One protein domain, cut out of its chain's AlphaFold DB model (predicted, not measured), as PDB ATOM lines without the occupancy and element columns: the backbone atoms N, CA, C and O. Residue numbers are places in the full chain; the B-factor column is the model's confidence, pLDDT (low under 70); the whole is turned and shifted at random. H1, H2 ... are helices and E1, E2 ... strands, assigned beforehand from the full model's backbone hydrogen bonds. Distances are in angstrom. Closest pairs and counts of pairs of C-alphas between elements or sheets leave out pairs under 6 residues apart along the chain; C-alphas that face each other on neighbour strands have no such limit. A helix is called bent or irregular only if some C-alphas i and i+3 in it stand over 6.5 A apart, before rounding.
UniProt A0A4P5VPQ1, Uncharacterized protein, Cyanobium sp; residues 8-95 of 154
ATOM      1  N   PRO A   8     -32.247  -4.826  -7.935       89.81
ATOM      2  CA  PRO A   8     -33.577  -5.411  -8.081       89.81
ATOM      3  C   PRO A   8     -34.237  -5.616  -6.710       89.81
ATOM      4  O   PRO A   8     -33.622  -6.163  -5.798       89.81
ATOM      5  N   GLY A   9     -35.479  -5.158  -6.557       89.00
ATOM      6  CA  GLY A   9     -36.213  -5.147  -5.289       89.00
ATOM      7  C   GLY A   9     -36.119  -3.838  -4.494       89.00
ATOM      8  O   GLY A   9     -36.903  -3.653  -3.566       89.00
ATOM      9  N   ALA A  10     -35.232  -2.908  -4.863       90.00
ATOM     10  CA  ALA A  10     -35.190  -1.582  -4.246       90.00
ATOM     11  C   ALA A  10     -36.462  -0.769  -4.561       90.00
ATOM     12  O   ALA A  10     -37.044  -0.898  -5.645       90.00
ATOM     13  N   ARG A  11     -36.876   0.101  -3.628       90.44
ATOM     14  CA  ARG A  11     -37.931   1.099  -3.860       90.44
ATOM     15  C   ARG A  11     -37.301   2.429  -4.241       90.44
ATOM     16  O   ARG A  11     -36.331   2.867  -3.627       90.44
ATOM     17  N   ILE A  12     -37.864   3.071  -5.255       91.44
ATOM     18  CA  ILE A  12     -37.438   4.394  -5.698       91.44
ATOM     19  C   ILE A  12     -38.644   5.318  -5.812       91.44
ATOM     20  O   ILE A  12     -39.745   4.893  -6.155       91.44
ATOM     21  N   GLU A  13     -38.414   6.593  -5.562       90.69
ATOM     22  CA  GLU A  13     -39.313   7.674  -5.917       90.69
ATOM     23  C   GLU A  13     -38.780   8.323  -7.199       90.69
ATOM     24  O   GLU A  13     -37.621   8.740  -7.267       90.69
ATOM     25  N   CYS A  14     -39.616   8.344  -8.237       89.50
ATOM     26  CA  CYS A  14     -39.308   8.953  -9.523       89.50
ATOM     27  C   CYS A  14     -40.536   9.697 -10.043       89.50
ATOM     28  O   CYS A  14     -41.605   9.098 -10.182       89.50
ATOM     29  N   ARG A  15     -40.387  10.994 -10.351       88.94
ATOM     30  CA  ARG A  15     -41.474  11.873 -10.839       88.94
ATOM     31  C   ARG A  15     -42.692  11.913  -9.901       88.94
ATOM     32  O   ARG A  15     -43.826  11.732 -10.341       88.94
ATOM     33  N   SER A  16     -42.443  12.123  -8.607       87.25
ATOM     34  CA  SER A  16     -43.476  12.194  -7.554       87.25
ATOM     35  C   SER A  16     -44.315  10.918  -7.411       87.25
ATOM     36  O   SER A  16     -45.478  10.957  -7.008       87.25
ATOM     37  N   ALA A  17     -43.738   9.782  -7.792       89.44
ATOM     38  CA  ALA A  17     -44.382   8.485  -7.759       89.44
ATOM     39  C   ALA A  17     -43.427   7.412  -7.246       89.44
ATOM     40  O   ALA A  17     -42.229   7.445  -7.524       89.44
ATOM     41  N   GLU A  18     -43.981   6.428  -6.542       91.06
ATOM     42  CA  GLU A  18     -43.231   5.288  -6.030       91.06
ATOM     43  C   GLU A  18     -43.213   4.108  -7.001       91.06
ATOM     44  O   GLU A  18     -44.257   3.632  -7.476       91.06
ATOM     45  N   TRP A  19     -42.014   3.573  -7.201       92.06
ATOM     46  CA  TRP A  19     -41.725   2.477  -8.109       92.06
ATOM     47  C   TRP A  19     -40.877   1.395  -7.433       92.06
ATOM     48  O   TRP A  19     -40.057   1.668  -6.555       92.06
ATOM     49  N   LEU A  20     -41.057   0.151  -7.869       91.94
ATOM     50  CA  LEU A  20     -40.265  -1.009  -7.480       91.94
ATOM     51  C   LEU A  20     -39.317  -1.371  -8.619       91.94
ATOM     52  O   LEU A  20     -39.764  -1.594  -9.744       91.94
ATOM     53  N   VAL A  21     -38.026  -1.488  -8.321       93.19
ATOM     54  CA  VAL A  21     -37.022  -1.908  -9.300       93.19
ATOM     55  C   VAL A  21     -37.174  -3.398  -9.598       93.19
ATOM     56  O   VAL A  21     -37.067  -4.238  -8.708       93.19
ATOM     57  N   ARG A  22     -37.401  -3.740 -10.867       93.06
ATOM     58  CA  ARG A  22     -37.450  -5.124 -11.365       93.06
ATOM     59  C   ARG A  22     -36.095  -5.603 -11.854       93.06
ATOM     60  O   ARG A  22     -35.755  -6.766 -11.663       93.06
ATOM     61  N   GLY A  23     -35.348  -4.713 -12.492       90.56
ATOM     62  CA  GLY A  23     -34.111  -5.049 -13.171       90.56
ATOM     63  C   GLY A  23     -33.267  -3.818 -13.447       90.56
ATOM     64  O   GLY A  23     -33.738  -2.682 -13.379       90.56
ATOM     65  N   LEU A  24     -31.995  -4.074 -13.737       91.62
ATOM     66  CA  LEU A  24     -31.022  -3.065 -14.124       91.62
ATOM     67  C   LEU A  24     -30.439  -3.451 -15.473       91.62
ATOM     68  O   LEU A  24     -30.039  -4.597 -15.683       91.62
ATOM     69  N   GLY A  25     -30.370  -2.477 -16.367       87.31
ATOM     70  CA  GLY A  25     -29.800  -2.611 -17.694       87.31
ATOM     71  C   GLY A  25     -28.791  -1.508 -17.988       87.31
ATOM     72  O   GLY A  25     -28.526  -0.617 -17.175       87.31
ATOM     73  N   ARG A  26     -28.229  -1.565 -19.193       87.12
ATOM     74  CA  ARG A  26     -27.402  -0.503 -19.769       87.12
ATOM     75  C   ARG A  26     -27.964  -0.128 -21.132       87.12
ATOM     76  O   ARG A  26     -28.344  -1.011 -21.899       87.12
ATOM     77  N   SER A  27     -28.026   1.168 -21.411       86.56
ATOM     78  CA  SER A  27     -28.351   1.682 -22.741       86.56
ATOM     79  C   SER A  27     -27.170   1.477 -23.696       86.56
ATOM     80  O   SER A  27     -26.038   1.263 -23.255       86.56
ATOM     81  N   SER A  28     -27.416   1.598 -25.001       81.50
ATOM     82  CA  SER A  28     -26.372   1.625 -26.036       81.50
ATOM     83  C   SER A  28     -25.320   2.704 -25.779       81.50
ATOM     84  O   SER A  28     -24.145   2.494 -26.060       81.50
ATOM     85  N   ASP A  29     -25.734   3.817 -25.173       80.62
ATOM     86  CA  ASP A  29     -24.870   4.951 -24.828       80.62
ATOM     87  C   ASP A  29     -24.110   4.751 -23.502       80.62
ATOM     88  O   ASP A  29     -23.495   5.676 -22.983       80.62
ATOM     89  N   GLY A  30     -24.183   3.558 -22.902       81.94
ATOM     90  CA  GLY A  30     -23.520   3.225 -21.637       81.94
ATOM     91  C   GLY A  30     -24.253   3.691 -20.373       81.94
ATOM     92  O   GLY A  30     -23.908   3.244 -19.280       81.94
ATOM     93  N   MET A  31     -25.297   4.515 -20.511       84.56
ATOM     94  CA  MET A  31     -26.114   4.998 -19.391       84.56
ATOM     95  C   MET A  31     -26.835   3.857 -18.659       84.56
ATOM     96  O   MET A  31     -27.320   2.903 -19.277       84.56
ATOM     97  N   GLN A  32     -26.964   3.978 -17.336       86.12
ATOM     98  CA  GLN A  32     -27.691   3.009 -16.513       86.12
ATOM     99  C   GLN A  32     -29.210   3.144 -16.701       86.12
ATOM    100  O   GLN A  32     -29.780   4.220 -16.501       86.12
ATOM    101  N   VAL A  33     -29.859   2.028 -17.050       90.19
ATOM    102  CA  VAL A  33     -31.314   1.922 -17.231       90.19
ATOM    103  C   VAL A  33     -31.905   1.118 -16.078       90.19
ATOM    104  O   VAL A  33     -31.346   0.097 -15.680       90.19
ATOM    105  N   VAL A  34     -33.047   1.557 -15.560       91.62
ATOM    106  CA  VAL A  34     -33.783   0.881 -14.489       91.62
ATOM    107  C   VAL A  34     -35.156   0.498 -15.005       91.62
ATOM    108  O   VAL A  34     -35.928   1.369 -15.413       91.62
ATOM    109  N   ASP A  35     -35.457  -0.795 -14.958       92.88
ATOM    110  CA  ASP A  35     -36.790  -1.315 -15.238       92.88
ATOM    111  C   ASP A  35     -37.591  -1.294 -13.943       92.88
ATOM    112  O   ASP A  35     -37.166  -1.874 -12.935       92.88
ATOM    113  N   VAL A  36     -38.747  -0.634 -13.950       93.81
ATOM    114  CA  VAL A  36     -39.543  -0.450 -12.739       93.81
ATOM    115  C   VAL A  36     -41.028  -0.723 -12.937       93.81
ATOM    116  O   VAL A  36     -41.573  -0.575 -14.029       93.81
ATOM    117  N   VAL A  37     -41.690  -1.092 -11.841       93.69
ATOM    118  CA  VAL A  37     -43.136  -1.338 -11.762       93.69
ATOM    119  C   VAL A  37     -43.750  -0.414 -10.719       93.69
ATOM    120  O   VAL A  37     -43.185  -0.227  -9.643       93.69
ATOM    121  N   GLY A  38     -44.904   0.174 -11.024       91.62
ATOM    122  CA  GLY A  38     -45.602   1.080 -10.118       91.62
ATOM    123  C   GLY A  38     -46.117   0.376  -8.861       91.62
ATOM    124  O   GLY A  38     -46.807  -0.642  -8.940       91.62
ATOM    125  N   VAL A  39     -45.791   0.937  -7.691       88.94
ATOM    126  CA  VAL A  39     -46.247   0.421  -6.383       88.94
ATOM    127  C   VAL A  39     -47.455   1.196  -5.867       88.94
ATOM    128  O   VAL A  39     -48.331   0.634  -5.206       88.94
ATOM    129  N   SER A  40     -47.517   2.490  -6.191       85.00
ATOM    130  CA  SER A  40     -48.633   3.352  -5.815       85.00
ATOM    131  C   SER A  40     -49.963   2.804  -6.362       85.00
ATOM    132  O   SER A  40     -49.990   2.298  -7.488       85.00
ATOM    133  N   PRO A  41     -51.087   2.913  -5.621       77.81
ATOM    134  CA  PRO A  41     -52.390   2.410  -6.060       77.81
ATOM    135  C   PRO A  41     -52.799   2.873  -7.463       77.81
ATOM    136  O   PRO A  41     -53.412   2.108  -8.200       77.81
ATOM    137  N   TYR A  42     -52.419   4.095  -7.841       82.62
ATOM    138  CA  TYR A  42     -52.742   4.702  -9.137       82.62
ATOM    139  C   TYR A  42     -51.822   4.250 -10.281       82.62
ATOM    140  O   TYR A  42     -52.152   4.436 -11.448       82.62
ATOM    141  N   LEU A  43     -50.668   3.664  -9.954       82.88
ATOM    142  CA  LEU A  43     -49.683   3.147 -10.909       82.88
ATOM    143  C   LEU A  43     -49.609   1.620 -10.902       82.88
ATOM    144  O   LEU A  43     -48.725   1.042 -11.534       82.88
ATOM    145  N   ARG A  44     -50.528   0.957 -10.197       75.06
ATOM    146  CA  ARG A  44     -50.640  -0.499 -10.198       75.06
ATOM    147  C   ARG A  44     -50.789  -0.964 -11.655       75.06
ATOM    148  O   ARG A  44     -51.624  -0.431 -12.375       75.06
ATOM    149  N   GLU A  45     -49.940  -1.903 -12.079       81.31
ATOM    150  CA  GLU A  45     -49.831  -2.432 -13.462       81.31
ATOM    151  C   GLU A  45     -49.133  -1.524 -14.493       81.31
ATOM    152  O   GLU A  45     -49.055  -1.874 -15.671       81.31
ATOM    153  N   LYS A  46     -48.582  -0.374 -14.089       88.50
ATOM    154  CA  LYS A  46     -47.748   0.447 -14.975       88.50
ATOM    155  C   LYS A  46     -46.286   0.041 -14.859       88.50
ATOM    156  O   LYS A  46     -45.719   0.017 -13.769       88.50
ATOM    157  N   GLU A  47     -45.676  -0.219 -16.008       92.44
ATOM    158  CA  GLU A  47     -44.239  -0.442 -16.145       92.44
ATOM    159  C   GLU A  47     -43.593   0.785 -16.789       92.44
ATOM    160  O   GLU A  47     -44.178   1.423 -17.669       92.44
ATOM    161  N   ALA A  48     -42.387   1.126 -16.344       90.81
ATOM    162  CA  ALA A  48     -41.615   2.234 -16.886       90.81
ATOM    163  C   ALA A  48     -40.123   1.891 -16.928       90.81
ATOM    164  O   ALA A  48     -39.640   1.019 -16.205       90.81
ATOM    165  N   ARG A  49     -39.394   2.605 -17.790       91.31
ATOM    166  CA  ARG A  49     -37.937   2.541 -17.887       91.31
ATOM    167  C   ARG A  49     -37.356   3.922 -17.671       91.31
ATOM    168  O   ARG A  49     -37.743   4.860 -18.365       91.31
ATOM    169  N   PHE A  50     -36.430   4.027 -16.727       90.00
ATOM    170  CA  PHE A  50     -35.797   5.289 -16.358       90.00
ATOM    171  C   PHE A  50     -34.294   5.247 -16.614       90.00
ATOM    172  O   PHE A  50     -33.645   4.224 -16.396       90.00
ATOM    173  N   LEU A  51     -33.744   6.375 -17.063       89.94
ATOM    174  CA  LEU A  51     -32.305   6.603 -17.167       89.94
ATOM    175  C   LEU A  51     -31.847   7.321 -15.900       89.94
ATOM    176  O   LEU A  51     -32.256   8.456 -15.658       89.94
ATOM    177  N   VAL A  52     -31.003   6.670 -15.094       87.31
ATOM    178  CA  VAL A  52     -30.621   7.179 -13.762       87.31
ATOM    179  C   VAL A  52     -29.980   8.561 -13.854       87.31
ATOM    180  O   VAL A  52     -30.301   9.442 -13.067       87.31
ATOM    181  N   GLU A  53     -29.102   8.770 -14.832       85.62
ATOM    182  CA  GLU A  53     -28.372  10.030 -14.996       85.62
ATOM    183  C   GLU A  53     -29.297  11.197 -15.359       85.62
ATOM    184  O   GLU A  53     -29.177  12.279 -14.787       85.62
ATOM    185  N   VAL A  54     -30.268  10.961 -16.244       87.38
ATOM    186  CA  VAL A  54     -31.229  11.983 -16.683       87.38
ATOM    187  C   VAL A  54     -32.187  12.348 -15.552       87.38
ATOM    188  O   VAL A  54     -32.417  13.526 -15.291       87.38
ATOM    189  N   GLU A  55     -32.721  11.353 -14.843       87.25
ATOM    190  CA  GLU A  55     -33.675  11.602 -13.756       87.25
ATOM    191  C   GLU A  55     -32.981  12.185 -12.508       87.25
ATOM    192  O   GLU A  55     -33.576  13.002 -11.803       87.25
ATOM    193  N   ARG A  56     -31.701  11.849 -12.258       84.50
ATOM    194  CA  ARG A  56     -30.871  12.527 -11.242       84.50
ATOM    195  C   ARG A  56     -30.596  13.980 -11.619       84.50
ATOM    196  O   ARG A  56     -30.718  14.845 -10.758       84.50
ATOM    197  N   ALA A  57     -30.279  14.264 -12.884       80.44
ATOM    198  CA  ALA A  57     -30.087  15.634 -13.362       80.44
ATOM    199  C   ALA A  57     -31.379  16.468 -13.276       80.44
ATOM    200  O   ALA A  57     -31.325  17.655 -12.968       80.44
ATOM    201  N   ALA A  58     -32.540  15.840 -13.481       81.38
ATOM    202  CA  ALA A  58     -33.849  16.463 -13.299       81.38
ATOM    203  C   ALA A  58     -34.277  16.603 -11.820       81.38
ATOM    204  O   ALA A  58     -35.326  17.184 -11.546       81.38
ATOM    205  N   GLY A  59     -33.502  16.067 -10.866       78.00
ATOM    206  CA  GLY A  59     -33.804  16.112  -9.430       78.00
ATOM    207  C   GLY A  59     -34.974  15.225  -8.995       78.00
ATOM    208  O   GLY A  59     -35.446  15.340  -7.868       78.00
ATOM    209  N   GLY A  60     -35.458  14.347  -9.874       80.50
ATOM    210  CA  GLY A  60     -36.641  13.528  -9.632       80.50
ATOM    211  C   GLY A  60     -36.350  12.145  -9.062       80.50
ATOM    212  O   GLY A  60     -37.304  11.433  -8.786       80.50
ATOM    213  N   PHE A  61     -35.081  11.746  -8.930       84.56
ATOM    214  CA  PHE A  61     -34.677  10.378  -8.591       84.56
ATOM    215  C   PHE A  61     -34.185  10.260  -7.143       84.56
ATOM    216  O   PHE A  61     -33.093  10.731  -6.817       84.56
ATOM    217  N   LYS A  62     -34.946   9.563  -6.293       88.31
ATOM    218  CA  LYS A  62     -34.572   9.255  -4.904       88.31
ATOM    219  C   LYS A  62     -34.732   7.763  -4.629       88.31
ATOM    220  O   LYS A  62     -35.771   7.179  -4.916       88.31
ATOM    221  N   VAL A  63     -33.711   7.130  -4.056       88.75
ATOM    222  CA  VAL A  63     -33.829   5.748  -3.563       88.75
ATOM    223  C   VAL A  63     -34.420   5.800  -2.159       88.75
ATOM    224  O   VAL A  63     -33.919   6.539  -1.314       88.75
ATOM    225  N   LEU A  64     -35.497   5.055  -1.924       87.62
ATOM    226  CA  LEU A  64     -36.176   5.007  -0.634       87.62
ATOM    227  C   LEU A  64     -35.586   3.876   0.202       87.62
ATOM    228  O   LEU A  64     -35.622   2.713  -0.210       87.62
ATOM    229  N   GLN A  65     -35.062   4.218   1.376       85.56
ATOM    230  CA  GLN A  65     -34.628   3.242   2.366       85.56
ATOM    231  C   GLN A  65     -35.750   2.987   3.380       85.56
ATOM    232  O   GLN A  65     -36.437   3.925   3.787       85.56
ATOM    233  N   PRO A  66     -35.951   1.731   3.818       82.75
ATOM    234  CA  PRO A  66     -36.944   1.416   4.844       82.75
ATOM    235  C   PRO A  66     -36.618   2.081   6.191       82.75
ATOM    236  O   PRO A  66     -37.524   2.387   6.958       82.75
ATOM    237  N   GLU A  67     -35.337   2.328   6.455       85.69
ATOM    238  CA  GLU A  67     -34.827   3.001   7.656       85.69
ATOM    239  C   GLU A  67     -35.186   4.494   7.720       85.69
ATOM    240  O   GLU A  67     -35.336   5.025   8.815       85.69
ATOM    241  N   ASP A  68     -35.427   5.139   6.573       85.19
ATOM    242  CA  ASP A  68     -35.809   6.558   6.487       85.19
ATOM    243  C   ASP A  68     -37.338   6.772   6.490       85.19
ATOM    244  O   ASP A  68     -37.821   7.862   6.185       85.19
ATOM    245  N   THR A  69     -38.128   5.726   6.751       82.88
ATOM    246  CA  THR A  69     -39.596   5.814   6.722       82.88
ATOM    247  C   THR A  69     -40.141   6.287   8.067       82.88
ATOM    248  O   THR A  69     -39.986   5.608   9.081       82.88
ATOM    249  N   ASP A  70     -40.860   7.409   8.066       87.06
ATOM    250  CA  ASP A  70     -41.544   7.919   9.254       87.06
ATOM    251  C   ASP A  70     -42.779   7.071   9.593       87.06
ATOM    252  O   ASP A  70     -43.722   6.946   8.806       87.06
ATOM    253  N   LEU A  71     -42.795   6.493  10.796       85.00
ATOM    254  CA  LEU A  71     -43.944   5.750  11.306       85.00
ATOM    255  C   LEU A  71     -44.989   6.720  11.863       85.00
ATOM    256  O   LEU A  71     -44.744   7.428  12.840       85.00
ATOM    257  N   VAL A  72     -46.177   6.725  11.263       89.06
ATOM    258  CA  VAL A  72     -47.304   7.550  11.709       89.06
ATOM    259  C   VAL A  72     -48.242   6.713  12.575       89.06
ATOM    260  O   VAL A  72     -48.784   5.704  12.122       89.06
ATOM    261  N   CYS A  73     -48.446   7.137  13.824       88.31
ATOM    262  CA  CYS A  73     -49.419   6.520  14.722       88.31
ATOM    263  C   CYS A  73     -50.856   6.858  14.304       88.31
ATOM    264  O   CYS A  73     -51.158   7.995  13.941       88.31
ATOM    265  N   ASP A  74     -51.753   5.884  14.424       91.75
ATOM    266  CA  ASP A  74     -53.180   6.048  14.151       91.75
ATOM    267  C   ASP A  74     -53.890   6.773  15.316       91.75
ATOM    268  O   ASP A  74     -53.882   6.259  16.441       91.75
ATOM    269  N   PRO A  75     -54.496   7.957  15.083       93.94
ATOM    270  CA  PRO A  75     -55.169   8.740  16.118       93.94
ATOM    271  C   PRO A  75     -56.611   8.282  16.398       93.94
ATOM    272  O   PRO A  75     -57.269   8.840  17.279       93.94
ATOM    273  N   SER A  76     -57.146   7.321  15.639       93.50
ATOM    274  CA  SER A  76     -58.533   6.880  15.778       93.50
ATOM    275  C   SER A  76     -58.777   6.142  17.107       93.50
ATOM    276  O   SER A  76     -57.882   5.479  17.647       93.50
ATOM    277  N   PRO A  77     -60.003   6.208  17.668       93.69
ATOM    278  CA  PRO A  77     -60.344   5.451  18.865       93.69
ATOM    279  C   PRO A  77     -60.092   3.957  18.653       93.69
ATOM    280  O   PRO A  77     -60.592   3.371  17.694       93.69
ATOM    281  N   GLN A  78     -59.332   3.351  19.567       91.38
ATOM    282  CA  GLN A  78     -58.986   1.925  19.534       91.38
ATOM    283  C   GLN A  78     -58.287   1.462  18.234       91.38
ATOM    284  O   GLN A  78     -58.399   0.290  17.882       91.38
ATOM    285  N   TYR A  79     -57.563   2.346  17.530       91.50
ATOM    286  CA  TYR A  79     -56.822   2.022  16.293       91.50
ATOM    287  C   TYR A  79     -57.702   1.462  15.167       91.50
ATOM    288  O   TYR A  79     -57.298   0.577  14.404       91.50
ATOM    289  N   ARG A  80     -58.952   1.925  15.100       94.50
ATOM    290  CA  ARG A  80     -59.958   1.407  14.174       94.50
ATOM    291  C   ARG A  80     -59.498   1.476  12.718       94.50
ATOM    292  O   ARG A  80     -59.777   0.542  11.968       94.50
ATOM    293  N   ASP A  81     -58.797   2.537  12.330       93.25
ATOM    294  CA  ASP A  81     -58.367   2.739  10.945       93.25
ATOM    295  C   ASP A  81     -57.248   1.757  10.567       93.25
ATOM    296  O   ASP A  81     -57.308   1.121   9.512       93.25
ATOM    297  N   SER A  82     -56.284   1.533  11.465       93.12
ATOM    298  CA  SER A  82     -55.234   0.519  11.295       93.12
ATOM    299  C   SER A  82     -55.810  -0.892  11.247       93.12
ATOM    300  O   SER A  82     -55.436  -1.687  10.384       93.12
ATOM    301  N   LEU A  83     -56.745  -1.208  12.146       94.00
ATOM    302  CA  LEU A  83     -57.411  -2.510  12.183       94.00
ATOM    303  C   LEU A  83     -58.191  -2.772  10.894       94.00
ATOM    304  O   LEU A  83     -58.068  -3.850  10.313       94.00
ATOM    305  N   LEU A  84     -58.944  -1.779  10.411       93.25
ATOM    306  CA  LEU A  84     -59.668  -1.867   9.147       93.25
ATOM    307  C   LEU A  84     -58.710  -2.029   7.959       93.25
ATOM    308  O   LEU A  84     -58.972  -2.834   7.066       93.25
ATOM    309  N   PHE A  85     -57.594  -1.296   7.946       90.19
ATOM    310  CA  PHE A  85     -56.576  -1.403   6.900       90.19
ATOM    311  C   PHE A  85     -55.953  -2.804   6.843       90.19
ATOM    312  O   PHE A  85     -55.876  -3.398   5.764       90.19
ATOM    313  N   ILE A  86     -55.546  -3.351   7.994       91.81
ATOM    314  CA  ILE A  86     -54.977  -4.701   8.102       91.81
ATOM    315  C   ILE A  86     -56.002  -5.745   7.657       91.81
ATOM    316  O   ILE A  86     -55.680  -6.610   6.844       91.81
ATOM    317  N   GLU A  87     -57.246  -5.647   8.130       91.88
ATOM    318  CA  GLU A  87     -58.326  -6.563   7.757       91.88
ATOM    319  C   GLU A  87     -58.572  -6.560   6.245       91.88
ATOM    320  O   GLU A  87     -58.561  -7.615   5.601       91.88
ATOM    321  N   ALA A  88     -58.670  -5.368   5.651       90.00
ATOM    322  CA  ALA A  88     -58.866  -5.209   4.220       90.00
ATOM    323  C   ALA A  88     -57.683  -5.753   3.405       90.00
ATOM    324  O   ALA A  88     -57.879  -6.220   2.280       90.00
ATOM    325  N   HIS A  89     -56.459  -5.686   3.939       87.00
ATOM    326  CA  HIS A  89     -55.273  -6.257   3.305       87.00
ATOM    327  C   HIS A  89     -55.279  -7.789   3.375       87.00
ATOM    328  O   HIS A  89     -55.085  -8.448   2.353       87.00
ATOM    329  N   LEU A  90     -55.590  -8.356   4.544       85.56
ATOM    330  CA  LEU A  90     -55.703  -9.802   4.749       85.56
ATOM    331  C   LEU A  90     -56.793 -10.423   3.865       85.56
ATOM    332  O   LEU A  90     -56.586 -11.486   3.287       85.56
ATOM    333  N   ARG A  91     -57.926  -9.735   3.668       83.19
ATOM    334  CA  ARG A  91     -58.973 -10.184   2.731       83.19
ATOM    335  C   ARG A  91     -58.524 -10.227   1.272       83.19
ATOM    336  O   ARG A  91     -59.098 -10.980   0.491       83.19
ATOM    337  N   ARG A  92     -57.555  -9.391   0.881       78.75
ATOM    338  CA  ARG A  92     -57.010  -9.361  -0.488       78.75
ATOM    339  C   ARG A  92     -55.879 -10.360  -0.687       78.75
ATOM    340  O   ARG A  92     -55.631 -10.749  -1.826       78.75
ATOM    341  N   SER A  93     -55.175 -10.746   0.375       79.50
ATOM    342  CA  SER A  93     -54.134 -11.762   0.277       79.50
ATOM    343  C   SER A  93     -54.756 -13.129   0.011       79.50
ATOM    344  O   SER A  93     -55.682 -13.548   0.703       79.50
ATOM    345  N   VAL A  94     -54.251 -13.826  -1.007       69.69
ATOM    346  CA  VAL A  94     -54.643 -15.212  -1.271       69.69
ATOM    347  C   VAL A  94     -54.181 -16.063  -0.082       69.69
ATOM    348  O   VAL A  94     -53.021 -15.925   0.322       69.69
ATOM    349  N   PRO A  95     -55.038 -16.933   0.483       67.06
ATOM    350  CA  PRO A  95     -54.614 -17.870   1.514       67.06
ATOM    351  C   PRO A  95     -53.407 -18.668   1.018       67.06
ATOM    352  O   PRO A  95     -53.446 -19.252  -0.059       67.06
TER     353      PRO A  95
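Overview. This is residues 8 to 95 of the 154 residues of an uncharacterized protein of Cyanobium sp (UniProt A0A4P5VPQ1). A strongly twisted, curled sheet of five strands, with the short helix H1 beside it, makes the body, and a long arm leads from the edge strand E5 to the helix H2, set well away from the sheet. Residues 67 to 72, 75 to 81 and 84 to 95 stick out. The printed part has 88 residues, with E1, E2, E3, E4, H1, E5 and H2 along the chain; the sheet's order is E4, E3, E2, E1, E5, all antiparallel, and the class is mixed, helices and strands. The whole is loose, with a radius of gyration of the C-alphas of 16.8 A, and elongated, spanning 56 by 29 by 21 A.

Along the chain. E1, residues 11 to 14, begins at C-alpha 11 (-37.931, 1.099, -3.860). E2, residues 17 to 26, is 22.7 A long and bends by 78 degrees at residue 22. E3 is residues 32 to 38, 19.1 A, and E4 residues 47 to 51, 13.9 A. H1 is residues 52 to 57 and E5 residues 61 to 64. H2, residues 77 to 92, is 24.6 A long, ending at C-alpha 92 (-57.010, -9.361, -0.488); it is irregular, C-alphas 78 and 81 being 8.6 A apart.

Arrangement. E1 to E4 form a meander, each strand the antiparallel neighbour of the one before. N 12 and O 19 are 2.9 A apart between E1 and E2, N 22 and O 35 2.8 A between E2 and E3, N 34 and O 50 2.9 A between E3 and E4, and N 13 and O 62 2.8 A between E1 and E5. H1 is on the sheet; its closest C-alphas to E5 are Glu 55 and Phe 61, 5.4 A. H2 is not on the sheet, and H1 and H2 are apart. Every O i to N i+4 pair is within hydrogen-bond range in H1, and 10 of 12 in H2.

Size, cuts and confidence. The C-alphas farthest apart, of Ser 28 and Pro 77, are 56.4 A apart. The printed part has no cut. The link from E5 to H2, 12 residues, is long. Residues 94 to 95 have a pLDDT under 70.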